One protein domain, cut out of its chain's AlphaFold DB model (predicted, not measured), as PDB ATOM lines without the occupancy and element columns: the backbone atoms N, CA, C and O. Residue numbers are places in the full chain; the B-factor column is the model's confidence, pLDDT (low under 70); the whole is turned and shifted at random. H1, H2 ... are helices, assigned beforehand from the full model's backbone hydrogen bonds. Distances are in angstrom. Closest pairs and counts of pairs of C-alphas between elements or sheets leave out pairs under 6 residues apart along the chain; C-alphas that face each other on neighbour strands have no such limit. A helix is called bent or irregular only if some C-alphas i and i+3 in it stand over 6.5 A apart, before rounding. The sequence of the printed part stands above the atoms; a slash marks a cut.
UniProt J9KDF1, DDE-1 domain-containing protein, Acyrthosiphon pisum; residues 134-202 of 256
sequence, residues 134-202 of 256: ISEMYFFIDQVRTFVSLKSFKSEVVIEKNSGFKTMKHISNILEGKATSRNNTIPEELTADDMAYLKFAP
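AT A GLANCE: This is residues 134 to 202 of the 256 residues of the protein "DDE-1 domain-containing protein" of Acyrthosiphon pisum (UniProt J9KDF1). One long helix, H1, sticks out as an arm from a small compact head, in which two shorter helices, H2 and H3, meet about perpendicular and a long loop joins them. H1 makes most of the length of the whole, and after its last residue, Lys 161, the backbone turns a corner into H2. The printed part has 69 residues, with three named helices in the order H1, H2, H3 and no named strand, and its class is all helix. It is extended, with a radius of gyration of the C-alphas of 19.1 A, and its C-alphas span 58 by 21 by 20 A.

HOW THE PARTS SIT: Begin with H1, residues 134 to 161, the longest helix, which touches no helix. Residues 134 to 162, of which 134 to 161 belong to H1, stand free. Past Asn 162 look for H2, residues 163 to 175, joined to H1 by a tight link of 1 residue. H1 and H2 are close but not clearly touching, and their closest C-alphas, those of Ile 159 and Phe 165, are 6.9 A apart. Their lines stand about perpendicular, at 87 degrees. Farther along is H3, residues 192 to 200, which touches H2; the closest C-alphas of the two are those of Ile 171 and Met 195, 6.8 A apart. The lines of H2 and H3 are about perpendicular, at 78 degrees, and their centres are 11.0 A apart. H1 and H3 are apart. In the backbone of H2 every O i to N i+4 pair is within hydrogen-bond range, against 21 of 24 in H1 and 3 of 5 in H3.

IN THESE COORDINATES: Find C-alpha 134 at (11.788, -31.689, -32.659); from there H1 runs 41.1 A to C-alpha 161 at (-28.982, -27.475, -29.700), with x falling along the way. H2 goes from Ser 163 to Leu 175, 18.7 A from first to last C-alpha, and here it is z that climbs. H3 goes from Ala 192 to Phe 200, 14.6 A, and ends with C-alpha 200 at (-28.359, -38.128, -9.217). H3 is neither bent nor irregular, but only just: C-alphas 196 and 199 are 6.1 A apart.

THE WHOLE: The two C-alphas farthest apart are those of Ile 134 and Glu 189, 59.4 A. Without the stretch that stands free, the body has 40 residues and spans 22 by 21 by 19 A. The link from H2 to H3, residues 176 to 191, is long, with 16 residues and no named element. The printed part has no cut. Its mean pLDDT is 75.2; look for values under 70 at residues 149 to 160, 180 to 182, 184 to 185 and 201 to 202.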
ATOM      1  N   ILE A 134      12.615 -32.299 -33.711       85.31
ATOM      2  CA  ILE A 134      11.788 -31.689 -32.659       85.31
ATOM      3  C   ILE A 134      10.829 -30.644 -33.255       85.31
ATOM      4  O   ILE A 134       9.669 -30.577 -32.857       85.31
ATOM      5  N   SER A 135      11.281 -29.873 -34.247       84.88
ATOM      6  CA  SER A 135      10.449 -28.887 -34.944       84.88
ATOM      7  C   SER A 135       9.295 -29.532 -35.714       84.88
ATOM      8  O   SER A 135       8.171 -29.040 -35.649       84.88
ATOM      9  N   GLU A 136       9.538 -30.656 -36.391       82.69
ATOM     10  CA  GLU A 136       8.481 -31.426 -37.062       82.69
ATOM     11  C   GLU A 136       7.507 -32.030 -36.048       82.69
ATOM     12  O   GLU A 136       6.299 -32.000 -36.261       82.69
ATOM     13  N   MET A 137       7.999 -32.502 -34.901       85.69
ATOM     14  CA  MET A 137       7.140 -33.017 -33.833       85.69
ATOM     15  C   MET A 137       6.209 -31.929 -33.281       85.69
ATOM     16  O   MET A 137       5.013 -32.173 -33.121       85.69
ATOM     17  N   TYR A 138       6.716 -30.715 -33.048       86.06
ATOM     18  CA  TYR A 138       5.873 -29.585 -32.645       86.06
ATOM     19  C   TYR A 138       4.861 -29.201 -33.723       86.06
ATOM     20  O   TYR A 138       3.715 -28.908 -33.392       86.06
ATOM     21  N   PHE A 139       5.244 -29.268 -34.999       89.38
ATOM     22  CA  PHE A 139       4.328 -29.036 -36.113       89.38
ATOM     23  C   PHE A 139       3.197 -30.077 -36.163       89.38
ATOM     24  O   PHE A 139       2.034 -29.713 -36.332       89.38
ATOM     25  N   PHE A 140       3.494 -31.361 -35.942       87.88
ATOM     26  CA  PHE A 140       2.468 -32.407 -35.865       87.88
ATOM     27  C   PHE A 140       1.560 -32.248 -34.643       87.88
ATOM     28  O   PHE A 140       0.345 -32.406 -34.758       87.88
ATOM     29  N   ILE A 141       2.118 -31.895 -33.484       83.88
ATOM     30  CA  ILE A 141       1.332 -31.617 -32.276       83.88
ATOM     31  C   ILE A 141       0.386 -30.436 -32.509       83.88
ATOM     32  O   ILE A 141      -0.781 -30.505 -32.121       83.88
ATOM     33  N   ASP A 142       0.859 -29.377 -33.162       87.19
ATOM     34  CA  ASP A 142       0.046 -28.200 -33.459       87.19
ATOM     35  C   ASP A 142      -1.050 -28.505 -34.491       87.19
ATOM     36  O   ASP A 142      -2.198 -28.094 -34.315       87.19
ATOM     37  N   GLN A 143      -0.760 -29.339 -35.496       82.94
ATOM     38  CA  GLN A 143      -1.776 -29.859 -36.416       82.94
ATOM     39  C   GLN A 143      -2.841 -30.695 -35.702       82.94
ATOM     40  O   GLN A 143      -4.034 -30.486 -35.926       82.94
ATOM     41  N   VAL A 144      -2.447 -31.614 -34.815       80.94
ATOM     42  CA  VAL A 144      -3.393 -32.437 -34.041       80.94
ATOM     43  C   VAL A 144      -4.231 -31.556 -33.114       80.94
ATOM     44  O   VAL A 144      -5.452 -31.708 -33.059       80.94
ATOM     45  N   ARG A 145      -3.615 -30.587 -32.431       79.00
ATOM     46  CA  ARG A 145      -4.318 -29.618 -31.578       79.00
ATOM     47  C   ARG A 145      -5.306 -28.770 -32.381       79.00
ATOM     48  O   ARG A 145      -6.429 -28.550 -31.920       79.00
ATOM     49  N   THR A 146      -4.915 -28.329 -33.572       78.12
ATOM     50  CA  THR A 146      -5.767 -27.552 -34.480       78.12
ATOM     51  C   THR A 146      -6.927 -28.400 -34.988       78.12
ATOM     52  O   THR A 146      -8.073 -27.967 -34.925       78.12
ATOM     53  N   PHE A 147      -6.677 -29.647 -35.388       76.19
ATOM     54  CA  PHE A 147      -7.711 -30.587 -35.822       76.19
ATOM     55  C   PHE A 147      -8.727 -30.900 -34.715       76.19
ATOM     56  O   PHE A 147      -9.935 -30.896 -34.958       76.19
ATOM     57  N   VAL A 148      -8.256 -31.135 -33.488       71.50
ATOM     58  CA  VAL A 148      -9.124 -31.365 -32.324       71.50
ATOM     59  C   VAL A 148      -9.956 -30.119 -32.021       71.50
ATOM     60  O   VAL A 148     -11.168 -30.229 -31.861       71.50
ATOM     61  N   SER A 149      -9.347 -28.931 -32.034       67.31
ATOM     62  CA  SER A 149     -10.058 -27.660 -31.828       67.31
ATOM     63  C   SER A 149     -11.105 -27.394 -32.916       67.31
ATOM     64  O   SER A 149     -12.227 -26.997 -32.611       67.31
ATOM     65  N   LEU A 150     -10.789 -27.694 -34.182       64.62
ATOM     66  CA  LEU A 150     -11.724 -27.586 -35.305       64.62
ATOM     67  C   LEU A 150     -12.884 -28.588 -35.196       64.62
ATOM     68  O   LEU A 150     -14.005 -28.275 -35.591       64.62
ATOM     69  N   LYS A 151     -12.657 -29.783 -34.631       60.22
ATOM     70  CA  LYS A 151     -13.727 -30.764 -34.387       60.22
ATOM     71  C   LYS A 151     -14.524 -30.527 -33.100       60.22
ATOM     72  O   LYS A 151     -15.675 -30.966 -33.056       60.22
ATOM     73  N   SER A 152     -14.002 -29.783 -32.121       55.38
ATOM     74  CA  SER A 152     -14.765 -29.321 -30.945       55.38
ATOM     75  C   SER A 152     -15.897 -28.345 -31.289       55.38
ATOM     76  O   SER A 152     -16.836 -28.207 -30.513       55.38
ATOM     77  N   PHE A 153     -15.932 -27.761 -32.493       52.31
ATOM     78  CA  PHE A 153     -17.125 -27.036 -32.955       52.31
ATOM     79  C   PHE A 153     -18.386 -27.915 -32.957       52.31
ATOM     80  O   PHE A 153     -19.488 -27.420 -32.719       52.31
ATOM     81  N   LYS A 154     -18.248 -29.236 -33.157       55.62
ATOM     82  CA  LYS A 154     -19.387 -30.153 -33.029       55.62
ATOM     83  C   LYS A 154     -19.903 -30.224 -31.592       55.62
ATOM     84  O   LYS A 154     -21.109 -30.363 -31.427       55.62
ATOM     85  N   SER A 155     -19.054 -30.108 -30.566       58.19
ATOM     86  CA  SER A 155     -19.522 -30.150 -29.174       58.19
ATOM     87  C   SER A 155     -20.270 -28.885 -28.772       58.19
ATOM     88  O   SER A 155     -21.334 -29.016 -28.180       58.19
ATOM     89  N   GLU A 156     -19.800 -27.690 -29.148       59.75
ATOM     90  CA  GLU A 156     -20.527 -26.441 -28.859       59.75
ATOM     91  C   GLU A 156     -21.918 -26.455 -29.512       59.75
ATOM     92  O   GLU A 156     -22.924 -26.248 -28.839       59.75
ATOM     93  N   VAL A 157     -21.996 -26.817 -30.800       63.22
ATOM     94  CA  VAL A 157     -23.264 -26.875 -31.547       63.22
ATOM     95  C   VAL A 157     -24.216 -27.930 -30.972       63.22
ATOM     96  O   VAL A 157     -25.423 -27.698 -30.891       63.22
ATOM     97  N   VAL A 158     -23.704 -29.095 -30.559       63.59
ATOM     98  CA  VAL A 158     -24.517 -30.158 -29.940       63.59
ATOM     99  C   VAL A 158     -25.026 -29.731 -28.561       63.59
ATOM    100  O   VAL A 158     -26.186 -29.985 -28.237       63.59
ATOM    101  N   ILE A 159     -24.198 -29.049 -27.768       65.69
ATOM    102  CA  ILE A 159     -24.573 -28.537 -26.444       65.69
ATOM    103  C   ILE A 159     -25.597 -27.399 -26.574       65.69
ATOM    104  O   ILE A 159     -26.578 -27.366 -25.831       65.69
ATOM    105  N   GLU A 160     -25.428 -26.497 -27.542       67.50
ATOM    106  CA  GLU A 160     -26.359 -25.392 -27.785       67.50
ATOM    107  C   GLU A 160     -27.718 -25.856 -28.316       67.50
ATOM    108  O   GLU A 160     -28.747 -25.283 -27.938       67.50
ATOM    109  N   LYS A 161     -27.743 -26.894 -29.160       73.00
ATOM    110  CA  LYS A 161     -28.982 -27.475 -29.700       73.00
ATOM    111  C   LYS A 161     -29.706 -28.388 -28.705       73.00
ATOM    112  O   LYS A 161     -30.893 -28.650 -28.888       73.00
ATOM    113  N   ASN A 162     -29.045 -28.849 -27.643       76.88
ATOM    114  CA  ASN A 162     -29.661 -29.694 -26.623       76.88
ATOM    115  C   ASN A 162     -30.403 -28.850 -25.568       76.88
ATOM    116  O   ASN A 162     -29.817 -28.346 -24.609       76.88
ATOM    117  N   SER A 163     -31.720 -28.711 -25.732       77.94
ATOM    118  CA  SER A 163     -32.587 -28.016 -24.768       77.94
ATOM    119  C   SER A 163     -32.557 -28.660 -23.377       77.94
ATOM    120  O   SER A 163     -32.494 -27.940 -22.383       77.94
ATOM    121  N   GLY A 164     -32.503 -29.993 -23.298       77.38
ATOM    122  CA  GLY A 164     -32.450 -30.740 -22.038       77.38
ATOM    123  C   GLY A 164     -31.190 -30.453 -21.219       77.38
ATOM    124  O   GLY A 164     -31.255 -30.362 -19.995       77.38
ATOM    125  N   PHE A 165     -30.053 -30.213 -21.878       77.62
ATOM    126  CA  PHE A 165     -28.831 -29.782 -21.198       77.62
ATOM    127  C   PHE A 165     -28.991 -28.396 -20.554       77.62
ATOM    128  O   PHE A 165     -28.555 -28.187 -19.421       77.62
ATOM    129  N   LYS A 166     -29.668 -27.457 -21.232       80.00
ATOM    130  CA  LYS A 166     -29.979 -26.125 -20.675       80.00
ATOM    131  C   LYS A 166     -30.897 -26.241 -19.456       80.00
ATOM    132  O   LYS A 166     -30.636 -25.593 -18.443       80.00
ATOM    133  N   THR A 167     -31.905 -27.111 -19.525       84.06
ATOM    134  CA  THR A 167     -32.801 -27.431 -18.405       84.06
ATOM    135  C   THR A 167     -32.029 -27.999 -17.213       84.06
ATOM    136  O   THR A 167     -32.137 -27.470 -16.110       84.06
ATOM    137  N   MET A 168     -31.181 -29.010 -17.429       80.88
ATOM    138  CA  MET A 168     -30.366 -29.624 -16.371       80.88
ATOM    139  C   MET A 168     -29.385 -28.639 -15.733       80.88
ATOM    140  O   MET A 168     -29.263 -28.588 -14.511       80.88
ATOM    141  N   LYS A 169     -28.726 -27.804 -16.544       79.94
ATOM    142  CA  LYS A 169     -27.823 -26.754 -16.057       79.94
ATOM    143  C   LYS A 169     -28.560 -25.738 -15.181       79.94
ATOM    144  O   LYS A 169     -28.033 -25.321 -14.153       79.94
ATOM    145  N   HIS A 170     -29.784 -25.362 -15.558       81.56
ATOM    146  CA  HIS A 170     -30.611 -24.454 -14.759       81.56
ATOM    147  C   HIS A 170     -31.062 -25.092 -13.440       81.56
ATOM    148  O   HIS A 170     -30.962 -24.456 -12.395       81.56
ATOM    149  N   ILE A 171     -31.476 -26.361 -13.461       84.00
ATOM    150  CA  ILE A 171     -31.848 -27.111 -12.252       84.00
ATOM    151  C   ILE A 171     -30.651 -27.233 -11.298       84.00
ATOM    152  O   ILE A 171     -30.803 -26.961 -10.110       84.00
ATOM    153  N   SER A 172     -29.448 -27.527 -11.805       81.75
ATOM    154  CA  SER A 172     -28.217 -27.544 -10.993       81.75
ATOM    155  C   SER A 172     -27.962 -26.194 -10.321       81.75
ATOM    156  O   SER A 172     -27.701 -26.136  -9.123       81.75
ATOM    157  N   ASN A 173     -28.116 -25.090 -11.059       82.94
ATOM    158  CA  ASN A 173     -27.947 -23.746 -10.503       82.94
ATOM    159  C   ASN A 173     -28.976 -23.422  -9.407       82.94
ATOM    160  O   ASN A 173     -28.645 -22.704  -8.465       82.94
ATOM    161  N   ILE A 174     -30.209 -23.933  -9.514       84.00
ATOM    162  CA  ILE A 174     -31.235 -23.792  -8.470       84.00
ATOM    163  C   ILE A 174     -30.845 -24.604  -7.227       84.00
ATOM    164  O   ILE A 174     -30.891 -24.078  -6.118       84.00
ATOM    165  N   LEU A 175     -30.413 -25.858  -7.401       81.44
ATOM    166  CA  LEU A 175     -29.998 -26.735  -6.297       81.44
ATOM    167  C   LEU A 175     -28.752 -26.215  -5.562       81.44
ATOM    168  O   LEU A 175     -28.628 -26.395  -4.354       81.44
ATOM    169  N   GLU A 176     -27.851 -25.539  -6.276       82.06
ATOM    170  CA  GLU A 176     -26.668 -24.876  -5.714       82.06
ATOM    171  C   GLU A 176     -26.974 -23.500  -5.090       82.06
ATOM    172  O   GLU A 176     -26.071 -22.852  -4.561       82.06
ATOM    173  N   GLY A 177     -28.222 -23.022  -5.168       79.12
ATOM    174  CA  GLY A 177     -28.637 -21.719  -4.640       79.12
ATOM    175  C   GLY A 177     -28.140 -20.514  -5.450       79.12
ATOM    176  O   GLY A 177     -28.201 -19.384  -4.970       79.12
ATOM    177  N   LYS A 178     -27.647 -20.731  -6.676       78.44
ATOM    178  CA  LYS A 178     -27.150 -19.685  -7.590       78.44
ATOM    179  C   LYS A 178     -28.261 -19.026  -8.414       78.44
ATOM    180  O   LYS A 178     -28.055 -17.933  -8.934       78.44
ATOM    181  N   ALA A 179     -29.418 -19.675  -8.553       70.12
ATOM    182  CA  ALA A 179     -30.577 -19.164  -9.284       70.12
ATOM    183  C   ALA A 179     -31.858 -19.246  -8.439       70.12
ATOM    184  O   ALA A 179     -32.100 -20.242  -7.765       70.12
ATOM    185  N   THR A 180     -32.687 -18.200  -8.499       64.25
ATOM    186  CA  THR A 180     -33.805 -17.987  -7.558       64.25
ATOM    187  C   THR A 180     -35.182 -18.387  -8.096       64.25
ATOM    188  O   THR A 180     -36.109 -18.529  -7.304       64.25
ATOM    189  N   SER A 181     -35.340 -18.582  -9.412       64.38
ATOM    190  CA  SER A 181     -36.646 -18.868 -10.030       64.38
ATOM    191  C   SER A 181     -36.596 -19.946 -11.109       64.38
ATOM    192  O   SER A 181     -35.677 -20.010 -11.935       64.38
ATOM    193  N   ARG A 182     -37.665 -20.751 -11.137       68.06
ATOM    194  CA  ARG A 182     -38.023 -21.622 -12.261       68.06
ATOM    195  C   ARG A 182     -38.193 -20.748 -13.511       68.06
ATOM    196  O   ARG A 182     -38.895 -19.744 -13.463       68.06
ATOM    197  N   ASN A 183     -37.509 -21.092 -14.597       70.81
ATOM    198  CA  ASN A 183     -37.599 -20.379 -15.872       70.81
ATOM    199  C   ASN A 183     -38.398 -21.208 -16.895       70.81
ATOM    200  O   ASN A 183     -38.699 -22.375 -16.651       70.81
ATOM    201  N   ASN A 184     -38.660 -20.639 -18.074       68.06
ATOM    202  CA  ASN A 184     -39.409 -21.304 -19.150       68.06
ATOM    203  C   ASN A 184     -38.707 -22.545 -19.745       68.06
ATOM    204  O   ASN A 184     -39.289 -23.216 -20.589       68.06
ATOM    205  N   THR A 185     -37.459 -22.850 -19.359       67.75
ATOM    206  CA  THR A 185     -36.768 -24.076 -19.808       67.75
ATOM    207  C   THR A 185     -37.041 -25.291 -18.925       67.75
ATOM    208  O   THR A 185     -36.675 -26.398 -19.313       67.75
ATOM    209  N   ILE A 186     -37.670 -25.118 -17.759       73.44
ATOM    210  CA  ILE A 186     -38.135 -26.231 -16.926       73.44
ATOM    211  C   ILE A 186     -39.623 -26.468 -17.231       73.44
ATOM    212  O   ILE A 186     -40.412 -25.543 -17.035       73.44
ATOM    213  N   PRO A 187     -40.023 -27.671 -17.684       77.12
ATOM    214  CA  PRO A 187     -41.430 -28.011 -17.898       77.12
ATOM    215  C   PRO A 187     -42.271 -27.804 -16.630       77.12
ATOM    216  O   PRO A 187     -41.831 -28.154 -15.536       77.12
ATOM    217  N   GLU A 188     -43.491 -27.277 -16.774       72.81
ATOM    218  CA  GLU A 188     -44.409 -27.036 -15.643       72.81
ATOM    219  C   GLU A 188     -44.796 -28.321 -14.896       72.81
ATOM    220  O   GLU A 188     -45.080 -28.280 -13.701       72.81
ATOM    221  N   GLU A 189     -44.729 -29.465 -15.577       76.94
ATOM    222  CA  GLU A 189     -44.974 -30.795 -15.011       76.94
ATOM    223  C   GLU A 189     -43.876 -31.250 -14.030       76.94
ATOM    224  O   GLU A 189     -44.094 -32.189 -13.267       76.94
ATOM    225  N   LEU A 190     -42.703 -30.599 -14.019       77.75
ATOM    226  CA  LEU A 190     -41.578 -30.991 -13.172       77.75
ATOM    227  C   LEU A 190     -41.703 -30.384 -11.763       77.75
ATOM    228  O   LEU A 190     -41.475 -29.183 -11.535       77.75
ATOM    229  N   THR A 191     -42.052 -31.232 -10.793       80.06
ATOM    230  CA  THR A 191     -42.265 -30.811  -9.405       80.06
ATOM    231  C   THR A 191     -40.947 -30.497  -8.688       80.06
ATOM    232  O   THR A 191     -39.852 -30.800  -9.164       80.06
ATOM    233  N   ALA A 192     -41.033 -29.834  -7.530       76.44
ATOM    234  CA  ALA A 192     -39.854 -29.536  -6.713       76.44
ATOM    235  C   ALA A 192     -39.170 -30.806  -6.181       76.44
ATOM    236  O   ALA A 192     -37.940 -30.852  -6.116       76.44
ATOM    237  N   ASP A 193     -39.958 -31.838  -5.879       80.56
ATOM    238  CA  ASP A 193     -39.449 -33.129  -5.424       80.56
ATOM    239  C   ASP A 193     -38.684 -33.841  -6.547       80.56
ATOM    240  O   ASP A 193     -37.573 -34.321  -6.321       80.56
ATOM    241  N   ASP A 194     -39.198 -33.816  -7.782       80.38
ATOM    242  CA  ASP A 194     -38.513 -34.390  -8.950       80.38
ATOM    243  C   ASP A 194     -37.161 -33.709  -9.211       80.38
ATOM    244  O   ASP A 194     -36.161 -34.372  -9.495       80.38
ATOM    245  N   MET A 195     -37.096 -32.382  -9.043       78.75
ATOM    246  CA  MET A 195     -35.851 -31.622  -9.194       78.75
ATOM    247  C   MET A 195     -34.776 -32.038  -8.183       78.75
ATOM    248  O   MET A 195     -33.596 -32.060  -8.533       78.75
ATOM    249  N   ALA A 196     -35.152 -32.429  -6.963       80.06
ATOM    250  CA  ALA A 196     -34.196 -32.903  -5.962       80.06
ATOM    251  C   ALA A 196     -33.544 -34.243  -6.357       80.06
ATOM    252  O   ALA A 196     -32.374 -34.477  -6.035       80.06
ATOM    253  N   TYR A 197     -34.263 -35.103  -7.086       79.38
ATOM    254  CA  TYR A 197     -33.736 -36.378  -7.582       79.38
ATOM    255  C   TYR A 197     -32.820 -36.222  -8.801       79.38
ATOM    256  O   TYR A 197     -31.953 -37.069  -9.027       79.38
ATOM    257  N   LEU A 198     -32.927 -35.113  -9.539       78.00
ATOM    258  CA  LEU A 198     -32.067 -34.836 -10.695       78.00
ATOM    259  C   LEU A 198     -30.598 -34.592 -10.332       78.00
ATOM    260  O   LEU A 198     -29.743 -34.702 -11.207       78.00
ATOM    261  N   LYS A 199     -30.258 -34.381  -9.052       77.25
ATOM    262  CA  LYS A 199     -28.853 -34.366  -8.599       77.25
ATOM    263  C   LYS A 199     -28.126 -35.697  -8.831       77.25
ATOM    264  O   LYS A 199     -26.903 -35.735  -8.857       77.25
ATOM    265  N   PHE A 200     -28.882 -36.790  -8.948       76.94
ATOM    266  CA  PHE A 200     -28.359 -38.128  -9.217       76.94
ATOM    267  C   PHE A 200     -28.417 -38.493 -10.704       76.94
ATOM    268  O   PHE A 200     -28.029 -39.601 -11.076       76.94
ATOM    269  N   ALA A 201     -28.923 -37.597 -11.557       69.25
ATOM    270  CA  ALA A 201     -28.991 -37.836 -12.986       69.25
ATOM    271  C   ALA A 201     -27.570 -37.820 -13.581       69.25
ATOM    272  O   ALA A 201     -26.834 -36.848 -13.383       69.25
ATOM    273  N   PRO A 202     -27.162 -38.863 -14.321       59.78
ATOM    274  CA  PRO A 202     -25.869 -38.872 -14.988       59.78
ATOM    275  C   PRO A 202     -25.787 -37.723 -15.998       59.78
ATOM    276  O   PRO A 202     -26.595 -37.639 -16.923       59.78
TER     277      PRO A 202